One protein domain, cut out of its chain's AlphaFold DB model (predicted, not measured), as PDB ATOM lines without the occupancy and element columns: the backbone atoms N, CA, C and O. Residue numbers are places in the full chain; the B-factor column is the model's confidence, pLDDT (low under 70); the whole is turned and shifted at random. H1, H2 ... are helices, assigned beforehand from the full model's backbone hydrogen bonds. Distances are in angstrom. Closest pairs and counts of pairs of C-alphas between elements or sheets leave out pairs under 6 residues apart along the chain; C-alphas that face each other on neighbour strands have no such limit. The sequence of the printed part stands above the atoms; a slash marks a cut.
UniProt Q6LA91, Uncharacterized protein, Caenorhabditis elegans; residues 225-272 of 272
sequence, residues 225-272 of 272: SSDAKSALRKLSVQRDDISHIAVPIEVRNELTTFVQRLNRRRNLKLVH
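This is residues 225 to 272 of the 272 residues of an uncharacterized protein of Caenorhabditis elegans (UniProt Q6LA91). Two helices, H1 and the much longer H2, meet near their first ends as an L, and the link between them folds back from the far end of H1 to the corner. The far part of H2 with the tail, residues 259 to 272, sticks out as a long free arm. The printed part has 48 residues with two named helices, H1 then H2, and no named strand; the class is all helix. The whole is loose, with a radius of gyration of the C-alphas of 12.8 A, and elongated, spanning 40 by 23 by 16 A.

Start at Ser 225 and find C-alpha 226 at (27.051, 42.154, 32.426); there H1 begins, residues 226 to 237, 16.8 A from first to last C-alpha. Next find C-alpha 249 at (14.781, 49.908, 31.519); from there H2, residues 249 to 269, runs 30.4 A to C-alpha 269 at (25.928, 42.425, 4.291).

Look at Ala 228 and Val 251: their C-alphas, the closest of H1 and H2, are 5.3 A apart. The two helices touch there, H1 with residues 227 to 231 alone and H2 with residues 251 to 255 alone. Their lines are only just about perpendicular, at 71 degrees. In H1 and H2 every O i to N i+4 pair is within hydrogen-bond range.

The C-alphas of His 244 and His 272, the two farthest apart, are 40.3 A from each other. The printed part has no cut and ends at the chain's last residue, His 272. The link from H1 to H2, 11 residues, is long. Residues 236 to 241 stand free, as do residues 259 to 272, of which 259 to 269 belong to H2. The mean pLDDT of the printed part is 78.1; residues 237 to 241 and 266 to 272 are under 70.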
ATOM      1  N   SER A 225      26.854  45.331  28.682       91.79
ATOM      2  CA  SER A 225      26.951  45.229  30.133       91.79
ATOM      3  C   SER A 225      26.772  43.780  30.598       91.79
ATOM      4  O   SER A 225      26.217  42.929  29.889       91.79
ATOM      5  N   SER A 226      27.263  43.467  31.800       88.07
ATOM      6  CA  SER A 226      27.051  42.154  32.426       88.07
ATOM      7  C   SER A 226      25.566  41.814  32.529       88.07
ATOM      8  O   SER A 226      25.174  40.679  32.252       88.07
ATOM      9  N   ASP A 227      24.743  42.811  32.851       89.99
ATOM     10  CA  ASP A 227      23.308  42.659  33.064       89.99
ATOM     11  C   ASP A 227      22.582  42.431  31.740       89.99
ATOM     12  O   ASP A 227      21.753  41.526  31.649       89.99
ATOM     13  N   ALA A 228      22.969  43.142  30.676       90.07
ATOM     14  CA  ALA A 228      22.476  42.890  29.323       90.07
ATOM     15  C   ALA A 228      22.875  41.508  28.800       90.07
ATOM     16  O   ALA A 228      22.038  40.790  28.248       90.07
ATOM     17  N   LYS A 229      24.122  41.078  29.021       84.25
ATOM     18  CA  LYS A 229      24.568  39.715  28.680       84.25
ATOM     19  C   LYS A 229      23.780  38.659  29.461       84.25
ATOM     20  O   LYS A 229      23.386  37.649  28.885       84.25
ATOM     21  N   SER A 230      23.540  38.890  30.752       82.44
ATOM     22  CA  SER A 230      22.760  38.003  31.621       82.44
ATOM     23  C   SER A 230      21.296  37.919  31.179       82.44
ATOM     24  O   SER A 230      20.760  36.822  31.026       82.44
ATOM     25  N   ALA A 231      20.671  39.059  30.874       86.21
ATOM     26  CA  ALA A 231      19.312  39.125  30.348       86.21
ATOM     27  C   ALA A 231      19.188  38.404  28.997       86.21
ATOM     28  O   ALA A 231      18.282  37.594  28.836       86.21
ATOM     29  N   LEU A 232      20.127  38.605  28.059       80.14
ATOM     30  CA  LEU A 232      20.142  37.870  26.785       80.14
ATOM     31  C   LEU A 232      20.256  36.362  26.980       80.14
ATOM     32  O   LEU A 232      19.582  35.611  26.280       80.14
ATOM     33  N   ARG A 233      21.094  35.915  27.923       77.09
ATOM     34  CA  ARG A 233      21.208  34.489  28.258       77.09
ATOM     35  C   ARG A 233      19.869  33.946  28.760       77.09
ATOM     36  O   ARG A 233      19.396  32.956  28.215       77.09
ATOM     37  N   LYS A 234      19.219  34.628  29.711       77.50
ATOM     38  CA  LYS A 234      17.894  34.234  30.228       77.50
ATOM     39  C   LYS A 234      16.839  34.175  29.120       77.50
ATOM     40  O   LYS A 234      16.181  33.151  28.973       77.50
ATOM     41  N   LEU A 235      16.760  35.216  28.288       76.46
ATOM     42  CA  LEU A 235      15.837  35.298  27.148       76.46
ATOM     43  C   LEU A 235      16.091  34.209  26.095       76.46
ATOM     44  O   LEU A 235      15.158  33.762  25.439       76.46
ATOM     45  N   SER A 236      17.346  33.783  25.915       71.82
ATOM     46  CA  SER A 236      17.676  32.720  24.960       71.82
ATOM     47  C   SER A 236      17.270  31.325  25.431       71.82
ATOM     48  O   SER A 236      16.949  30.486  24.594       71.82
ATOM     49  N   VAL A 237      17.269  31.092  26.747       68.06
ATOM     50  CA  VAL A 237      16.916  29.801  27.354       68.06
ATOM     51  C   VAL A 237      15.402  29.693  27.546       68.06
ATOM     52  O   VAL A 237      14.802  28.694  27.174       68.06
ATOM     53  N   GLN A 238      14.767  30.737  28.080       67.77
ATOM     54  CA  GLN A 238      13.344  30.756  28.428       67.77
ATOM     55  C   GLN A 238      12.511  31.375  27.301       67.77
ATOM     56  O   GLN A 238      11.886  32.419  27.482       67.77
ATOM     57  N   ARG A 239      12.534  30.763  26.110       65.92
ATOM     58  CA  ARG A 239      11.801  31.294  24.943       65.92
ATOM     59  C   ARG A 239      10.285  31.319  25.160       65.92
ATOM     60  O   ARG A 239       9.622  32.174  24.580       65.92
ATOM     61  N   ASP A 240       9.774  30.438  26.016       67.06
ATOM     62  CA  ASP A 240       8.338  30.296  26.275       67.06
ATOM     63  C   ASP A 240       7.840  31.235  27.394       67.06
ATOM     64  O   ASP A 240       6.728  31.750  27.313       67.06
ATOM     65  N   ASP A 241       8.697  31.577  28.368       69.76
ATOM     66  CA  ASP A 241       8.350  32.393  29.549       69.76
ATOM     67  C   ASP A 241       8.857  33.845  29.466       69.76
ATOM     68  O   ASP A 241       9.041  34.525  30.482       69.76
ATOM     69  N   ILE A 242       9.095  34.359  28.253       72.23
ATOM     70  CA  ILE A 242       9.669  35.703  28.037       72.23
ATOM     71  C   ILE A 242       8.866  36.793  28.771       72.23
ATOM     72  O   ILE A 242       9.444  37.777  29.237       72.23
ATOM     73  N   SER A 243       7.550  36.613  28.919       70.38
ATOM     74  CA  SER A 243       6.645  37.540  29.614       70.38
ATOM     75  C   SER A 243       6.980  37.747  31.097       70.38
ATOM     76  O   SER A 243       6.680  38.812  31.637       70.38
ATOM     77  N   HIS A 244       7.615  36.775  31.755       72.67
ATOM     78  CA  HIS A 244       7.944  36.832  33.182       72.67
ATOM     79  C   HIS A 244       9.331  37.421  33.466       72.67
ATOM     80  O   HIS A 244       9.654  37.732  34.616       72.67
ATOM     81  N   ILE A 245      10.160  37.618  32.438       74.59
ATOM     82  CA  ILE A 245      11.512  38.150  32.611       74.59
ATOM     83  C   ILE A 245      11.438  39.677  32.742       74.59
ATOM     84  O   ILE A 245      11.417  40.420  31.760       74.59
ATOM     85  N   ALA A 246      11.440  40.162  33.984       82.00
ATOM     86  CA  ALA A 246      11.567  41.583  34.279       82.00
ATOM     87  C   ALA A 246      12.988  42.075  33.945       82.00
ATOM     88  O   ALA A 246      13.948  41.804  34.668       82.00
ATOM     89  N   VAL A 247      13.125  42.797  32.831       84.50
ATOM     90  CA  VAL A 247      14.380  43.441  32.409       84.50
ATOM     91  C   VAL A 247      14.334  44.935  32.764       84.50
ATOM     92  O   VAL A 247      13.400  45.608  32.306       84.50
ATOM     93  N   PRO A 248      15.314  45.470  33.525       90.59
ATOM     94  CA  PRO A 248      15.427  46.901  33.824       90.59
ATOM     95  C   PRO A 248      15.416  47.775  32.562       90.59
ATOM     96  O   PRO A 248      15.821  47.331  31.483       90.59
ATOM     97  N   ILE A 249      14.954  49.022  32.680       90.60
ATOM     98  CA  ILE A 249      14.781  49.908  31.519       90.60
ATOM     99  C   ILE A 249      16.119  50.237  30.845       90.60
ATOM    100  O   ILE A 249      16.202  50.270  29.617       90.60
ATOM    101  N   GLU A 250      17.185  50.378  31.630       92.53
ATOM    102  CA  GLU A 250      18.551  50.627  31.168       92.53
ATOM    103  C   GLU A 250      19.043  49.460  30.306       92.53
ATOM    104  O   GLU A 250      19.495  49.655  29.175       92.53
ATOM    105  N   VAL A 251      18.853  48.232  30.801       91.16
ATOM    106  CA  VAL A 251      19.215  46.999  30.094       91.16
ATOM    107  C   VAL A 251      18.390  46.849  28.816       91.16
ATOM    108  O   VAL A 251      18.925  46.509  27.764       91.16
ATOM    109  N   ARG A 252      17.088  47.155  28.854       89.98
ATOM    110  CA  ARG A 252      16.226  47.111  27.664       89.98
ATOM    111  C   ARG A 252      16.695  48.082  26.578       89.98
ATOM    112  O   ARG A 252      16.715  47.710  25.404       89.98
ATOM    113  N   ASN A 253      17.084  49.301  26.951       91.83
ATOM    114  CA  ASN A 253      17.589  50.310  26.015       91.83
ATOM    115  C   ASN A 253      18.908  49.866  25.369       91.83
ATOM    116  O   ASN A 253      19.095  49.998  24.154       91.83
ATOM    117  N   GLU A 254      19.798  49.282  26.169       92.11
ATOM    118  CA  GLU A 254      21.056  48.717  25.697       92.11
ATOM    119  C   GLU A 254      20.829  47.566  24.704       92.11
ATOM    120  O   GLU A 254      21.373  47.578  23.596       92.11
ATOM    121  N   LEU A 255      19.959  46.613  25.054       89.46
ATOM    122  CA  LEU A 255      19.598  45.494  24.184       89.46
ATOM    123  C   LEU A 255      18.912  45.956  22.899       89.46
ATOM    124  O   LEU A 255      19.206  45.434  21.826       89.46
ATOM    125  N   THR A 256      18.058  46.975  22.973       89.35
ATOM    126  CA  THR A 256      17.418  47.568  21.792       89.35
ATOM    127  C   THR A 256      18.461  48.183  20.860       89.35
ATOM    128  O   THR A 256      18.455  47.918  19.659       89.35
ATOM    129  N   THR A 257      19.411  48.943  21.409       90.07
ATOM    130  CA  THR A 257      20.522  49.537  20.646       90.07
ATOM    131  C   THR A 257      21.392  48.458  20.001       90.07
ATOM    132  O   THR A 257      21.801  48.579  18.842       90.07
ATOM    133  N   PHE A 258      21.651  47.372  20.730       87.27
ATOM    134  CA  PHE A 258      22.376  46.211  20.229       87.27
ATOM    135  C   PHE A 258      21.640  45.523  19.073       87.27
ATOM    136  O   PHE A 258      22.239  45.324  18.018       87.27
ATOM    137  N   VAL A 259      20.340  45.249  19.210       85.06
ATOM    138  CA  VAL A 259      19.513  44.661  18.143       85.06
ATOM    139  C   VAL A 259      19.450  45.576  16.918       85.06
ATOM    140  O   VAL A 259      19.579  45.109  15.789       85.06
ATOM    141  N   GLN A 260      19.333  46.893  17.104       85.87
ATOM    142  CA  GLN A 260      19.381  47.851  15.996       85.87
ATOM    143  C   GLN A 260      20.732  47.822  15.268       85.87
ATOM    144  O   GLN A 260      20.768  47.820  14.037       85.87
ATOM    145  N   ARG A 261      21.848  47.772  16.007       83.77
ATOM    146  CA  ARG A 261      23.198  47.641  15.434       83.77
ATOM    147  C   ARG A 261      23.345  46.339  14.649       83.77
ATOM    148  O   ARG A 261      23.864  46.365  13.534       83.77
ATOM    149  N   LEU A 262      22.858  45.237  15.212       78.82
ATOM    150  CA  LEU A 262      22.820  43.925  14.574       78.82
ATOM    151  C   LEU A 262      22.017  43.963  13.264       78.82
ATOM    152  O   LEU A 262      22.547  43.600  12.217       78.82
ATOM    153  N   ASN A 263      20.796  44.500  13.279       79.63
ATOM    154  CA  ASN A 263      19.955  44.621  12.084       79.63
ATOM    155  C   ASN A 263      20.590  45.509  11.002       79.63
ATOM    156  O   ASN A 263      20.536  45.175   9.821       79.63
ATOM    157  N   ARG A 264      21.256  46.609  11.385       81.20
ATOM    158  CA  ARG A 264      22.015  47.444  10.436       81.20
ATOM    159  C   ARG A 264      23.138  46.653   9.762       81.20
ATOM    160  O   ARG A 264      23.288  46.742   8.549       81.20
ATOM    161  N   ARG A 265      23.899  45.854  10.520       71.86
ATOM    162  CA  ARG A 265      24.962  44.994   9.966       71.86
ATOM    163  C   ARG A 265      24.406  43.904   9.051       71.86
ATOM    164  O   ARG A 265      25.004  43.656   8.007       71.86
ATOM    165  N   ARG A 266      23.266  43.302   9.409       69.31
ATOM    166  CA  ARG A 266      22.559  42.327   8.562       69.31
ATOM    167  C   ARG A 266      22.212  42.931   7.205       69.31
ATOM    168  O   ARG A 266      22.558  42.356   6.184       69.31
ATOM    169  N   ASN A 267      21.623  44.126   7.206       69.86
ATOM    170  CA  ASN A 267      21.234  44.812   5.975       69.86
ATOM    171  C   ASN A 267      22.442  45.243   5.130       69.86
ATOM    172  O   ASN A 267      22.384  45.140   3.915       69.86
ATOM    173  N   LEU A 268      23.553  45.668   5.745       66.01
ATOM    174  CA  LEU A 268      24.769  46.042   5.007       66.01
ATOM    175  C   LEU A 268      25.443  44.850   4.310       66.01
ATOM    176  O   LEU A 268      26.025  45.022   3.246       66.01
ATOM    177  N   LYS A 269      25.362  43.645   4.890       57.03
ATOM    178  CA  LYS A 269      25.928  42.425   4.291       57.03
ATOM    179  C   LYS A 269      25.045  41.793   3.212       57.03
ATOM    180  O   LYS A 269      25.524  40.914   2.516       57.03
ATOM    181  N   LEU A 270      23.791  42.223   3.074       50.15
ATOM    182  CA  LEU A 270      22.900  41.791   1.991       50.15
ATOM    183  C   LEU A 270      23.030  42.668   0.730       50.15
ATOM    184  O   LEU A 270      22.338  42.424  -0.251       50.15
ATOM    185  N   VAL A 271      23.881  43.703   0.759       46.77
ATOM    186  CA  VAL A 271      24.054  44.684  -0.331       46.77
ATOM    187  C   VAL A 271      25.337  44.429  -1.155       46.77
ATOM    188  O   VAL A 271      25.621  45.161  -2.102       46.77
ATOM    189  N   HIS A 272      26.087  43.365  -0.858       36.36
ATOM    190  CA  HIS A 272      27.286  42.939  -1.592       36.36
ATOM    191  C   HIS A 272      27.259  41.438  -1.855       36.36
ATOM    192  O   HIS A 272      27.833  41.043  -2.891       36.36
TER     193      HIS A 272